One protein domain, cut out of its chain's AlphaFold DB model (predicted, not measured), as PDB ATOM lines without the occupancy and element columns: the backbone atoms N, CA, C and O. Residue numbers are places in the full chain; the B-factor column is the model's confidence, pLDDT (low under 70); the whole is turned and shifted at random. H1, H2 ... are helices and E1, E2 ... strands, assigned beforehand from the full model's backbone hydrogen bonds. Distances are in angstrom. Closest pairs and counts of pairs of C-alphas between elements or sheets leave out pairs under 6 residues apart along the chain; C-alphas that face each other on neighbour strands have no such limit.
ATOM      1  N   GLU A 328     120.376 146.740  68.188       74.69
ATOM      2  CA  GLU A 328     120.744 147.066  69.561       74.69
ATOM      3  C   GLU A 328     121.860 146.109  70.018       74.69
ATOM      4  O   GLU A 328     121.720 144.886  69.935       74.69
ATOM      5  N   THR A 329     122.997 146.668  70.434       81.88
ATOM      6  CA  THR A 329     124.135 145.915  70.972       81.88
ATOM      7  C   THR A 329     124.345 146.333  72.417       81.88
ATOM      8  O   THR A 329     124.341 147.524  72.730       81.88
ATOM      9  N   VAL A 330     124.543 145.363  73.304       87.06
ATOM     10  CA  VAL A 330     124.822 145.619  74.720       87.06
ATOM     11  C   VAL A 330     126.278 145.279  75.002       87.06
ATOM     12  O   VAL A 330     126.703 144.149  74.759       87.06
ATOM     13  N   SER A 331     127.040 146.247  75.513       89.56
ATOM     14  CA  SER A 331     128.396 146.010  76.015       89.56
ATOM     15  C   SER A 331     128.323 145.551  77.463       89.56
ATOM     16  O   SER A 331     127.759 146.249  78.316       89.56
ATOM     17  N   ILE A 332     128.894 144.385  77.750       90.81
ATOM     18  CA  ILE A 332     128.934 143.816  79.093       90.81
ATOM     19  C   ILE A 332     130.365 143.487  79.527       90.81
ATOM     20  O   ILE A 332     131.223 143.103  78.732       90.81
ATOM     21  N   GLN A 333     130.600 143.565  80.833       92.56
ATOM     22  CA  GLN A 333     131.765 142.981  81.491       92.56
ATOM     23  C   GLN A 333     131.340 141.699  82.192       92.56
ATOM     24  O   GLN A 333     130.649 141.742  83.209       92.56
ATOM     25  N   LYS A 334     131.739 140.554  81.649       92.38
ATOM     26  CA  LYS A 334     131.470 139.237  82.219       92.38
ATOM     27  C   LYS A 334     132.549 138.867  83.231       92.38
ATOM     28  O   LYS A 334     133.737 138.959  82.929       92.38
ATOM     29  N   TYR A 335     132.121 138.385  84.391       93.06
ATOM     30  CA  TYR A 335     132.964 137.884  85.468       93.06
ATOM     31  C   TYR A 335     132.725 136.386  85.634       93.06
ATOM     32  O   TYR A 335     131.594 135.956  85.872       93.06
ATOM     33  N   GLU A 336     133.774 135.576  85.495       91.69
ATOM     34  CA  GLU A 336     133.675 134.117  85.613       91.69
ATOM     35  C   GLU A 336     134.885 133.498  86.312       91.69
ATOM     36  O   GLU A 336     135.995 134.031  86.274       91.69
ATOM     37  N   TRP A 337     134.670 132.355  86.966       89.56
ATOM     38  CA  TRP A 337     135.757 131.613  87.600       89.56
ATOM     39  C   TRP A 337     136.602 130.878  86.547       89.56
ATOM     40  O   TRP A 337     136.035 130.168  85.709       89.56
ATOM     41  N   PRO A 338     137.946 130.927  86.633       87.31
ATOM     42  CA  PRO A 338     138.811 130.079  85.807       87.31
ATOM     43  C   PRO A 338     138.661 128.588  86.165       87.31
ATOM     44  O   PRO A 338     138.975 127.701  85.369       87.31
ATOM     45  N   ILE A 339     138.154 128.293  87.367       87.81
ATOM     46  CA  ILE A 339     137.909 126.942  87.871       87.81
ATOM     47  C   ILE A 339     136.473 126.512  87.542       87.81
ATOM     48  O   ILE A 339     135.516 127.127  87.999       87.81
ATOM     49  N   GLN A 340     136.327 125.405  86.806       86.75
ATOM     50  CA  GLN A 340     135.028 124.799  86.475       86.75
ATOM     51  C   GLN A 340     134.894 123.411  87.104       86.75
ATOM     52  O   GLN A 340     135.718 122.524  86.845       86.75
ATOM     53  N   LEU A 341     133.843 123.207  87.897       89.38
ATOM     54  CA  LEU A 341     133.546 121.934  88.557       89.38
ATOM     55  C   LEU A 341     132.352 121.282  87.855       89.38
ATOM     56  O   LEU A 341     131.218 121.695  88.072       89.38
ATOM     57  N   LYS A 342     132.602 120.289  86.992       87.50
ATOM     58  CA  LYS A 342     131.551 119.662  86.164       87.50
ATOM     59  C   LYS A 342     131.138 118.296  86.684       87.50
ATOM     60  O   LYS A 342     129.998 117.872  86.543       87.50
ATOM     61  N   SER A 343     132.097 117.583  87.259       89.62
ATOM     62  CA  SER A 343     131.938 116.215  87.728       89.62
ATOM     63  C   SER A 343     132.178 116.106  89.227       89.62
ATOM     64  O   SER A 343     132.812 116.960  89.852       89.62
ATOM     65  N   TRP A 344     131.714 115.003  89.819       88.44
ATOM     66  CA  TRP A 344     132.023 114.691  91.215       88.44
ATOM     67  C   TRP A 344     133.537 114.566  91.435       88.44
ATOM     68  O   TRP A 344     134.022 114.910  92.508       88.44
ATOM     69  N   GLN A 345     134.291 114.119  90.420       90.81
ATOM     70  CA  GLN A 345     135.746 114.024  90.496       90.81
ATOM     71  C   GLN A 345     136.365 115.419  90.600       90.81
ATOM     72  O   GLN A 345     137.203 115.621  91.470       90.81
ATOM     73  N   ASP A 346     135.899 116.389  89.805       91.19
ATOM     74  CA  ASP A 346     136.378 117.774  89.897       91.19
ATOM     75  C   ASP A 346     136.124 118.359  91.290       91.19
ATOM     76  O   ASP A 346     136.988 119.032  91.845       91.19
ATOM     77  N   PHE A 347     134.950 118.086  91.869       92.19
ATOM     78  CA  PHE A 347     134.615 118.530  93.220       92.19
ATOM     79  C   PHE A 347     135.548 117.924  94.270       92.19
ATOM     80  O   PHE A 347     136.071 118.658  95.110       92.19
ATOM     81  N   ARG A 617     127.392 124.482  92.686       88.56
ATOM     82  CA  ARG A 617     127.105 125.471  93.743       88.56
ATOM     83  C   ARG A 617     128.238 125.646  94.745       88.56
ATOM     84  O   ARG A 617     128.171 126.541  95.585       88.56
ATOM     85  N   ARG A 618     129.312 124.852  94.661       90.69
ATOM     86  CA  ARG A 618     130.434 124.943  95.611       90.69
ATOM     87  C   ARG A 618     131.068 126.336  95.651       90.69
ATOM     88  O   ARG A 618     131.531 126.746  96.713       90.69
ATOM     89  N   LEU A 619     131.098 127.057  94.531       91.44
ATOM     90  CA  LEU A 619     131.679 128.402  94.444       91.44
ATOM     91  C   LEU A 619     130.637 129.525  94.600       91.44
ATOM     92  O   LEU A 619     131.003 130.697  94.545       91.44
ATOM     93  N   LEU A 620     129.355 129.204  94.830       90.38
ATOM     94  CA  LEU A 620     128.273 130.196  94.864       90.38
ATOM     95  C   LEU A 620     128.502 131.259  95.947       90.38
ATOM     96  O   LEU A 620     128.522 132.441  95.632       90.38
ATOM     97  N   LYS A 621     128.798 130.843  97.185       91.50
ATOM     98  CA  LYS A 621     129.062 131.768  98.303       91.50
ATOM     99  C   LYS A 621     130.215 132.734  98.021       91.50
ATOM    100  O   LYS A 621     130.120 133.924  98.299       91.50
ATOM    101  N   ALA A 622     131.314 132.217  97.471       91.44
ATOM    102  CA  ALA A 622     132.464 133.039  97.102       91.44
ATOM    103  C   ALA A 622     132.107 134.009  95.965       91.44
ATOM    104  O   ALA A 622     132.553 135.149  95.963       91.44
ATOM    105  N   THR A 623     131.244 133.586  95.039       92.50
ATOM    106  CA  THR A 623     130.733 134.447  93.963       92.50
ATOM    107  C   THR A 623     129.838 135.563  94.507       92.50
ATOM    108  O   THR A 623     129.978 136.702  94.080       92.50
ATOM    109  N   GLU A 624     128.967 135.277  95.479       92.56
ATOM    110  CA  GLU A 624     128.145 136.291  96.164       92.56
ATOM    111  C   GLU A 624     129.011 137.328  96.888       92.56
ATOM    112  O   GLU A 624     128.749 138.528  96.809       92.56
ATOM    113  N   GLN A 625     130.077 136.875  97.556       92.38
ATOM    114  CA  GLN A 625     131.047 137.758  98.206       92.38
ATOM    115  C   GLN A 625     131.796 138.628  97.192       92.38
ATOM    116  O   GLN A 625     131.923 139.833  97.411       92.38
ATOM    117  N   ALA A 626     132.234 138.045  96.073       92.56
ATOM    118  CA  ALA A 626     132.902 138.773  95.001       92.56
ATOM    119  C   ALA A 626     131.983 139.813  94.344       92.56
ATOM    120  O   ALA A 626     132.387 140.956  94.153       92.56
ATOM    121  N   LEU A 627     130.727 139.455  94.056       93.81
ATOM    122  CA  LEU A 627     129.735 140.387  93.517       93.81
ATOM    123  C   LEU A 627     129.494 141.554  94.484       93.81
ATOM    124  O   LEU A 627     129.517 142.711  94.067       93.81
ATOM    125  N   ALA A 628     129.326 141.276  95.780       93.81
ATOM    126  CA  ALA A 628     129.158 142.316  96.795       93.81
ATOM    127  C   ALA A 628     130.396 143.225  96.932       93.81
ATOM    128  O   ALA A 628     130.256 144.409  97.254       93.81
ATOM    129  N   ALA A 629     131.601 142.694  96.695       93.19
ATOM    130  CA  ALA A 629     132.836 143.472  96.649       93.19
ATOM    131  C   ALA A 629     132.887 144.368  95.399       93.19
ATOM    132  O   ALA A 629     133.064 145.580  95.531       93.19
ATOM    133  N   PHE A 630     132.608 143.823  94.210       93.25
ATOM    134  CA  PHE A 630     132.606 144.592  92.962       93.25
ATOM    135  C   PHE A 630     131.516 145.664  92.895       93.25
ATOM    136  O   PHE A 630     131.742 146.732  92.331       93.25
ATOM    137  N   GLN A 631     130.364 145.437  93.529       92.06
ATOM    138  CA  GLN A 631     129.324 146.459  93.681       92.06
ATOM    139  C   GLN A 631     129.796 147.675  94.492       92.06
ATOM    140  O   GLN A 631     129.285 148.775  94.292       92.06
ATOM    141  N   LYS A 632     130.764 147.499  95.403       92.25
ATOM    142  CA  LYS A 632     131.387 148.599  96.156       92.25
ATOM    143  C   LYS A 632     132.596 149.182  95.427       92.25
ATOM    144  O   LYS A 632     132.798 150.392  95.470       92.25
ATOM    145  N   ASN A 633     133.399 148.330  94.793       90.25
ATOM    146  CA  ASN A 633     134.594 148.695  94.042       90.25
ATOM    147  C   ASN A 633     134.774 147.760  92.824       90.25
ATOM    148  O   ASN A 633     135.298 146.658  92.988       90.25
ATOM    149  N   PRO A 634     134.410 148.182  91.598       84.69
ATOM    150  CA  PRO A 634     134.507 147.341  90.396       84.69
ATOM    151  C   PRO A 634     135.927 146.861  90.042       84.69
ATOM    152  O   PRO A 634     136.086 145.927  89.257       84.69
ATOM    153  N   GLU A 635     136.952 147.498  90.614       85.12
ATOM    154  CA  GLU A 635     138.378 147.214  90.408       85.12
ATOM    155  C   GLU A 635     139.010 146.495  91.621       85.12
ATOM    156  O   GLU A 635     140.226 146.550  91.821       85.12
ATOM    157  N   ASP A 636     138.202 145.849  92.471       87.12
ATOM    158  CA  ASP A 636     138.689 145.129  93.652       87.12
ATOM    159  C   ASP A 636     139.707 144.032  93.269       87.12
ATOM    160  O   ASP A 636     139.375 143.004  92.671       87.12
ATOM    161  N   ARG A 637     140.978 144.265  93.619       84.94
ATOM    162  CA  ARG A 637     142.115 143.398  93.268       84.94
ATOM    163  C   ARG A 637     142.164 142.108  94.079       84.94
ATOM    164  O   ARG A 637     142.908 141.197  93.700       84.94
ATOM    165  N   ASP A 638     141.410 142.009  95.169       86.19
ATOM    166  CA  ASP A 638     141.353 140.783  95.961       86.19
ATOM    167  C   ASP A 638     140.566 139.712  95.199       86.19
ATOM    168  O   ASP A 638     140.972 138.552  95.176       86.19
ATOM    169  N   TRP A 639     139.529 140.118  94.462       89.00
ATOM    170  CA  TRP A 639     138.670 139.222  93.684       89.00
ATOM    171  C   TRP A 639     138.959 139.199  92.183       89.00
ATOM    172  O   TRP A 639     138.568 138.238  91.521       89.00
ATOM    173  N   LEU A 640     139.632 140.213  91.633       87.75
ATOM    174  CA  LEU A 640     139.946 140.302  90.206       87.75
ATOM    175  C   LEU A 640     141.346 139.758  89.885       87.75
ATOM    176  O   LEU A 640     142.342 140.150  90.498       87.75
ATOM    177  N   ASN A 641     141.445 138.880  88.886       83.00
ATOM    178  CA  ASN A 641     142.733 138.376  88.417       83.00
ATOM    179  C   ASN A 641     143.461 139.423  87.549       83.00
ATOM    180  O   ASN A 641     143.014 139.753  86.454       83.00
ATOM    181  N   GLY A 642     144.606 139.922  88.030       69.12
ATOM    182  CA  GLY A 642     145.453 140.898  87.330       69.12
ATOM    183  C   GLY A 642     146.474 140.302  86.349       69.12
ATOM    184  O   GLY A 642     147.262 141.050  85.776       69.12
ATOM    185  N   GLY A 643     146.508 138.976  86.174       63.16
ATOM    186  CA  GLY A 643     147.327 138.297  85.159       63.16
ATOM    187  C   GLY A 643     148.823 138.132  85.471       63.16
ATOM    188  O   GLY A 643     149.529 137.526  84.670       63.16
ATOM    189  N   SER A 644     149.326 138.628  86.605       56.34
ATOM    190  CA  SER A 644     150.763 138.602  86.930       56.34
ATOM    191  C   SER A 644     151.259 137.312  87.603       56.34
ATOM    192  O   SER A 644     152.435 136.988  87.462       56.34
ATOM    193  N   ASP A 645     150.394 136.549  88.285       64.00
ATOM    194  CA  ASP A 645     150.757 135.288  88.953       64.00
ATOM    195  C   ASP A 645     149.651 134.228  88.771       64.00
ATOM    196  O   ASP A 645     148.551 134.342  89.315       64.00
ATOM    197  N   LEU A 646     149.946 133.173  87.998       64.38
ATOM    198  CA  LEU A 646     149.015 132.073  87.692       64.38
ATOM    199  C   LEU A 646     148.643 131.223  88.918       64.38
ATOM    200  O   LEU A 646     147.631 130.521  88.895       64.38
ATOM    201  N   THR A 647     149.466 131.239  89.964       68.94
ATOM    202  CA  THR A 647     149.292 130.450  91.191       68.94
ATOM    203  C   THR A 647     148.510 131.204  92.255       68.94
ATOM    204  O   THR A 647     147.648 130.605  92.895       68.94
ATOM    205  N   GLN A 648     148.742 132.507  92.413       69.06
ATOM    206  CA  GLN A 648     147.958 133.343  93.333       69.06
ATOM    207  C   GLN A 648     146.627 133.806  92.714       69.06
ATOM    208  O   GLN A 648     145.617 133.913  93.403       69.06
ATOM    209  N   GLY A 649     146.582 134.023  91.396       76.62
ATOM    210  CA  GLY A 649     145.374 134.453  90.685       76.62
ATOM    211  C   GLY A 649     144.343 133.348  90.422       76.62
ATOM    212  O   GLY A 649     143.236 133.649  89.984       76.62
ATOM    213  N   GLN A 650     144.663 132.074  90.690       84.38
ATOM    214  CA  GLN A 650     143.789 130.936  90.351       84.38
ATOM    215  C   GLN A 650     142.440 130.937  91.090       84.38
ATOM    216  O   GLN A 650     141.480 130.325  90.627       84.38
ATOM    217  N   PHE A 651     142.377 131.612  92.239       88.56
ATOM    218  CA  PHE A 651     141.188 131.753  93.078       88.56
ATOM    219  C   PHE A 651     140.552 133.145  92.956       88.56
ATOM    220  O   PHE A 651     139.883 133.611  93.875       88.56
ATOM    221  N   LYS A 652     140.744 133.802  91.811       90.38
ATOM    222  CA  LYS A 652     140.148 135.096  91.470       90.38
ATOM    223  C   LYS A 652     139.324 134.979  90.189       90.38
ATOM    224  O   LYS A 652     139.550 134.079  89.378       90.38
ATOM    225  N   LEU A 653     138.360 135.876  90.013       91.06
ATOM    226  CA  LEU A 653     137.506 135.947  88.830       91.06
ATOM    227  C   LEU A 653     138.253 136.586  87.653       91.06
ATOM    228  O   LEU A 653     139.046 137.516  87.820       91.06
ATOM    229  N   GLU A 654     137.963 136.105  86.448       91.06
ATOM    230  CA  GLU A 654     138.390 136.718  85.192       91.06
ATOM    231  C   GLU A 654     137.325 137.704  84.708       91.06
ATOM    232  O   GLU A 654     136.145 137.354  84.655       91.06
ATOM    233  N   ARG A 655     137.743 138.913  84.314       91.56
ATOM    234  CA  ARG A 655     136.887 139.909  83.651       91.56
ATOM    235  C   ARG A 655     137.097 139.843  82.142       91.56
ATOM    236  O   ARG A 655     138.226 139.984  81.675       91.56
ATOM    237  N   LYS A 656     136.014 139.659  81.388       91.38
ATOM    238  CA  LYS A 656     135.997 139.633  79.917       91.38
ATOM    239  C   LYS A 656     135.004 140.659  79.397       91.38
ATOM    240  O   LYS A 656     133.865 140.690  79.851       91.38
ATOM    241  N   GLU A 657     135.434 141.485  78.455       90.56
ATOM    242  CA  GLU A 657     134.545 142.412  77.752       90.56
ATOM    243  C   GLU A 657     133.885 141.676  76.588       90.56
ATOM    244  O   GLU A 657     134.569 141.024  75.794       90.56
ATOM    245  N   ILE A 658     132.555 141.718  76.536       88.62
ATOM    246  CA  ILE A 658     131.747 141.011  75.543       88.62
ATOM    247  C   ILE A 658     130.702 141.980  74.999       88.62
ATOM    248  O   ILE A 658     130.000 142.644  75.759       88.62
ATOM    249  N   GLU A 659     130.574 142.032  73.677       87.25
ATOM    250  CA  GLU A 659     129.476 142.719  73.001       87.25
ATOM    251  C   GLU A 659     128.414 141.693  72.593       87.25
ATOM    252  O   GLU A 659     128.703 140.768  71.831       87.25
ATOM    253  N   ILE A 660     127.182 141.860  73.072       84.75
ATOM    254  CA  ILE A 660     126.063 140.971  72.747       84.75
ATOM    255  C   ILE A 660     125.130 141.668  71.763       84.75
ATOM    256  O   ILE A 660     124.619 142.755  72.042       84.75
ATOM    257  N   GLN A 661     124.858 141.017  70.632       81.62
ATOM    258  CA  GLN A 661     123.848 141.446  69.663       81.62
ATOM    259  C   GLN A 661     122.583 140.597  69.806       81.62
ATOM    260  O   GLN A 661     122.615 139.446  70.252       81.62
ATOM    261  N   ARG A 662     121.438 141.123  69.351       73.62
ATOM    262  CA  ARG A 662     120.187 140.346  69.312       73.62
ATOM    263  C   ARG A 662     120.245 139.139  68.368       73.62
ATOM    264  O   ARG A 662     119.405 138.250  68.473       73.62
ATOM    265  N   THR A 663     121.231 139.075  67.483       67.88
ATOM    266  CA  THR A 663     121.471 137.968  66.547       67.88
ATOM    267  C   THR A 663     122.543 136.989  67.022       67.88
ATOM    268  O   THR A 663     122.715 135.954  66.391       67.88
ATOM    269  N   THR A 664     123.257 137.273  68.117       67.31
ATOM    270  CA  THR A 664     124.297 136.371  68.629       67.31
ATOM    271  C   THR A 664     123.667 135.125  69.265       67.31
ATOM    272  O   THR A 664     122.648 135.234  69.960       67.31
ATOM    273  N   ASP A 665     124.302 133.967  69.063       60.09
ATOM    274  CA  ASP A 665     123.934 132.649  69.620       60.09
ATOM    275  C   ASP A 665     124.312 132.486  71.113       60.09
ATOM    276  O   ASP A 665     124.428 131.378  71.631       60.09
ATOM    277  N   GLU A 666     124.552 133.581  71.844       60.62
ATOM    278  CA  GLU A 666     124.900 133.502  73.265       60.62
ATOM    279  C   GLU A 666     123.647 133.355  74.146       60.62
ATOM    280  O   GLU A 666     123.016 134.324  74.570       60.62
ATOM    281  N   ASP A 667     123.339 132.092  74.439       63.34
ATOM    282  CA  ASP A 667     122.087 131.529  74.971       63.34
ATOM    283  C   ASP A 667     121.522 132.069  76.298       63.34
ATOM    284  O   ASP A 667     120.439 131.645  76.696       63.34
ATOM    285  N   TRP A 668     122.200 132.955  77.044       79.12
ATOM    286  CA  TRP A 668     121.623 133.404  78.322       79.12
ATOM    287  C   TRP A 668     121.849 134.834  78.769       79.12
ATOM    288  O   TRP A 668     120.953 135.425  79.368       79.12
ATOM    289  N   MET A 669     123.039 135.379  78.524       82.81
ATOM    290  CA  MET A 669     123.331 136.764  78.893       82.81
ATOM    291  C   MET A 669     122.492 137.706  78.037       82.81
ATOM    292  O   MET A 669     122.093 138.756  78.510       82.81
ATOM    293  N   LYS A 670     122.168 137.294  76.807       79.44
ATOM    294  CA  LYS A 670     121.317 138.013  75.864       79.44
ATOM    295  C   LYS A 670     119.961 138.384  76.452       79.44
ATOM    296  O   LYS A 670     119.644 139.569  76.504       79.44
ATOM    297  N   ASP A 671     119.192 137.402  76.917       77.69
ATOM    298  CA  ASP A 671     117.844 137.659  77.423       77.69
ATOM    299  C   ASP A 671     117.891 138.661  78.579       77.69
ATOM    300  O   ASP A 671     117.179 139.654  78.559       77.69
ATOM    301  N   GLU A 672     118.798 138.479  79.538       84.69
ATOM    302  CA  GLU A 672     118.894 139.356  80.707       84.69
ATOM    303  C   GLU A 672     119.483 140.744  80.360       84.69
ATOM    304  O   GLU A 672     118.907 141.770  80.722       84.69
ATOM    305  N   ALA A 673     120.567 140.812  79.580       85.06
ATOM    306  CA  ALA A 673     121.273 142.056  79.252       85.06
ATOM    307  C   ALA A 673     120.407 143.054  78.465       85.06
ATOM    308  O   ALA A 673     120.472 144.259  78.718       85.06
ATOM    309  N   PHE A 674     119.550 142.576  77.554       84.38
ATOM    310  CA  PHE A 674     118.633 143.439  76.797       84.38
ATOM    311  C   PHE A 674     117.430 143.938  77.616       84.38
ATOM    312  O   PHE A 674     116.781 144.904  77.203       84.38
ATOM    313  N   PHE A 675     117.140 143.355  78.783       84.31
ATOM    314  CA  PHE A 675     116.127 143.873  79.718       84.31
ATOM    315  C   PHE A 675     116.721 144.740  80.838       84.31
ATOM    316  O   PHE A 675     115.993 145.516  81.455       84.31
ATOM    317  N   MET A 676     118.032 144.665  81.075       84.31
ATOM    318  CA  MET A 676     118.726 145.426  82.118       84.31
ATOM    319  C   MET A 676     119.079 146.858  81.706       84.31
ATOM    320  O   MET A 676     119.474 147.123  80.571       84.31
ATOM    321  N   ILE A 677     119.004 147.793  82.652       84.69
ATOM    322  CA  ILE A 677     119.427 149.185  82.438       84.69
ATOM    323  C   ILE A 677     120.967 149.252  82.508       84.69
ATOM    324  O   ILE A 677     121.552 148.530  83.320       84.69
ATOM    325  N   PRO A 678     121.649 150.101  81.707       87.06
ATOM    326  CA  PRO A 678     123.081 150.347  81.870       87.06
ATOM    327  C   PRO A 678     123.468 150.688  83.312       87.06
ATOM    328  O   PRO A 678     122.712 151.327  84.045       87.06
ATOM    329  N   ASN A 679     124.675 150.287  83.695       87.81
ATOM    330  CA  ASN A 679     125.224 150.362  85.046       87.81
ATOM    331  C   ASN A 679     124.547 149.454  86.088       87.81
ATOM    332  O   ASN A 679     124.530 149.767  87.281       87.81
ATOM    333  N   GLN A 680     124.004 148.315  85.655       90.56
ATOM    334  CA  GLN A 680     123.454 147.292  86.545       90.56
ATOM    335  C   GLN A 680     124.242 145.984  86.479       90.56
ATOM    336  O   GLN A 680     124.783 145.599  85.442       90.56
ATOM    337  N   TRP A 681     124.269 145.293  87.617       92.75
ATOM    338  CA  TRP A 681     124.828 143.953  87.766       92.75
ATOM    339  C   TRP A 681     123.738 142.903  87.562       92.75
ATOM    340  O   TRP A 681     122.635 143.060  88.088       92.75
ATOM    341  N   SER A 682     124.047 141.845  86.817       93.06
ATOM    342  CA  SER A 682     123.142 140.715  86.608       93.06
ATOM    343  C   SER A 682     123.006 139.887  87.883       93.06
ATOM    344  O   SER A 682     123.831 139.978  88.803       93.06
ATOM    345  N   ALA A 683     122.010 139.005  87.921       90.44
ATOM    346  CA  ALA A 683     122.020 137.936  88.908       90.44
ATOM    347  C   ALA A 683     123.209 136.984  88.665       90.44
ATOM    348  O   ALA A 683     123.744 136.879  87.555       90.44
ATOM    349  N   ILE A 684     123.624 136.265  89.712       91.31
ATOM    350  CA  ILE A 684     124.605 135.186  89.574       91.31
ATOM    351  C   ILE A 684     123.920 134.007  88.900       91.31
ATOM    352  O   ILE A 684     122.935 133.473  89.416       91.31
ATOM    353  N   ARG A 685     124.478 133.555  87.779       89.44
ATOM    354  CA  ARG A 685     124.026 132.340  87.114       89.44
ATOM    355  C   ARG A 685     124.962 131.187  87.418       89.44
ATOM    356  O   ARG A 685     126.168 131.273  87.203       89.44
ATOM    357  N   VAL A 686     124.366 130.080  87.846       87.50
ATOM    358  CA  VAL A 686     125.017 128.777  87.984       87.50
ATOM    359  C   VAL A 686     124.517 127.897  86.842       87.50
ATOM    360  O   VAL A 686     123.347 127.524  86.818       87.50
ATOM    361  N   ALA A 687     125.378 127.619  85.868       82.31
ATOM    362  CA  ALA A 687     125.061 126.758  84.736       82.31
ATOM    363  C   ALA A 687     125.268 125.274  85.080       82.31
ATOM    364  O   ALA A 687     126.109 124.918  85.912       82.31
ATOM    365  N   ASP A 688     124.539 124.399  84.384       72.94
ATOM    366  CA  ASP A 688     124.631 122.943  84.562       72.94
ATOM    367  C   ASP A 688     126.010 122.384  84.171       72.94
ATOM    368  O   ASP A 688     126.421 121.330  84.654       72.94
ATOM    369  N   ASP A 689     126.767 123.108  83.337       75.12
ATOM    370  CA  ASP A 689     128.137 122.757  82.947       75.12
ATOM    371  C   ASP A 689     129.197 123.152  83.991       75.12
ATOM    372  O   ASP A 689     130.394 123.062  83.707       75.12
ATOM    373  N   GLY A 690     128.783 123.588  85.185       74.62
ATOM    374  CA  GLY A 690     129.681 123.951  86.280       74.62
ATOM    375  C   GLY A 690     130.244 125.366  86.207       74.62
ATOM    376  O   GLY A 690     131.083 125.718  87.040       74.62
ATOM    377  N   LYS A 691     129.827 126.179  85.228       85.62
ATOM    378  CA  LYS A 691     130.204 127.594  85.163       85.62
ATOM    379  C   LYS A 691     129.334 128.420  86.099       85.62
ATOM    380  O   LYS A 691     128.110 128.347  86.047       85.62
ATOM    381  N   ILE A 692     129.982 129.261  86.897       89.62
ATOM    382  CA  ILE A 692     129.317 130.336  87.629       89.62
ATOM    383  C   ILE A 692     129.821 131.657  87.070       89.62
ATOM    384  O   ILE A 692     131.033 131.885  87.025       89.62
ATOM    385  N   ALA A 693     128.894 132.501  86.634       91.88
ATOM    386  CA  ALA A 693     129.213 133.805  86.081       91.88
ATOM    387  C   ALA A 693     128.120 134.828  86.395       91.88
ATOM    388  O   ALA A 693     126.962 134.484  86.638       91.88
ATOM    389  N   PHE A 694     128.506 136.091  86.353       94.25
ATOM    390  CA  PHE A 694     127.623 137.253  86.366       94.25
ATOM    391  C   PHE A 694     128.247 138.324  85.475       94.25
ATOM    392  O   PHE A 694     129.410 138.208  85.076       94.25
ATOM    393  N   PHE A 695     127.493 139.353  85.126       93.38
ATOM    394  CA  PHE A 695     128.004 140.425  84.289       93.38
ATOM    395  C   PHE A 695     127.510 141.794  84.740       93.38
ATOM    396  O   PHE A 695     126.524 141.924  85.462       93.38
ATOM    397  N   TYR A 696     128.229 142.820  84.308       93.12
ATOM    398  CA  TYR A 696     127.871 144.219  84.475       93.12
ATOM    399  C   TYR A 696     127.552 144.819  83.109       93.12
ATOM    400  O   TYR A 696     128.367 144.715  82.192       93.12
ATOM    401  N   VAL A 697     126.376 145.429  82.961       90.75
ATOM    402  CA  VAL A 697     125.997 146.125  81.725       90.75
ATOM    403  C   VAL A 697     126.651 147.499  81.724       90.75
ATOM    404  O   VAL A 697     126.301 148.344  82.543       90.75
ATOM    405  N   GLN A 698     127.588 147.730  80.806       88.50
ATOM    406  CA  GLN A 698     128.264 149.020  80.687       88.50
ATOM    407  C   GLN A 698     127.400 150.020  79.925       88.50
ATOM    408  O   GLN A 698     127.065 151.075  80.457       88.50
ATOM    409  N   ASP A 699     127.042 149.682  78.685       83.88
ATOM    410  CA  ASP A 699     126.368 150.600  77.772       83.88
ATOM    411  C   ASP A 699     125.540 149.854  76.716       83.88
ATOM    412  O   ASP A 699     125.761 148.664  76.449       83.88
ATOM    413  N   ARG A 700     124.592 150.564  76.099       79.44
ATOM    414  CA  ARG A 700     123.829 150.108  74.935       79.44
ATOM    415  C   ARG A 700     124.208 150.952  73.731       79.44
ATOM    416  O   ARG A 700     123.870 152.129  73.646       79.44
ATOM    417  N   LEU A 701     124.898 150.330  72.784       69.81
ATOM    418  CA  LEU A 701     125.399 150.991  71.589       69.81
ATOM    419  C   LEU A 701     124.530 150.630  70.382       69.81
ATOM    420  O   LEU A 701     124.198 149.465  70.152       69.81
ATOM    421  N   MET A 702     124.207 151.635  69.568       60.38
ATOM    422  CA  MET A 702     123.703 151.429  68.211       60.38
ATOM    423  C   MET A 702     124.893 151.446  67.251       60.38
ATOM    424  O   MET A 702     125.448 152.507  66.970       60.38
ATOM    425  N   LYS A 703     125.310 150.280  66.746       54.38
ATOM    426  CA  LYS A 703     126.299 150.229  65.661       54.38
ATOM    427  C   LYS A 703     125.606 150.508  64.325       54.38
ATOM    428  O   LYS A 703     124.778 149.723  63.858       54.38
TER     429      LYS A 703
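What this domain is: This is residues 328 to 347 and 617 to 703 of the 749 residues of an uncharacterized protein of Chlamydiae bacterium RIFCSPHIGHO2_12_FULL_49_9 (UniProt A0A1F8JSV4). A strongly twisted sheet of three strands has H2 along its edge strand E3 and H3 slantwise over E1; H1 lies off the sheet. The 107 printed residues, under half in named elements, run E1, H1, H2, E2, H3, E3, class mixed; the sheet's order is E2, E1, E3, antiparallel. It is compact, radius of gyration of the C-alphas 14.3 A, spanning 42 by 30 by 22 A.

Where its parts are: E1, residues 328 to 336, 24.3 A, begins at C-alpha 328 (120.744, 147.066, 69.561). H1 is 344 to 347, H2 620 to 632, E2 654 to 661, H3 669 to 675. E3, 692 to 702, 29.2 A, ends at C-alpha 702 (123.703, 151.429, 68.211).

How they stand to each other: N 333 and O 696 of E1 and E3 are 2.9 A apart, N 334 and O 656 of E1 and E2 2.8 A, within hydrogen-bond range. E2, H3, E3 form a split strand-helix-strand unit, E1 between the strands, its crossover right-handed. C-alphas Leu 620 of H2 and Ile 692 of E3 are closest, 7.3 A. O i to N i+4 pairs within range: H2 8 of 9, H3 2 of 3.

The domain as a whole: Residues 348 to 616 are cut out, gap 10.2 A. Links H2 to E2 and H3 to E3 are long. Residues 642 to 648, 663 to 667 and 701 to 703 have pLDDT under 70.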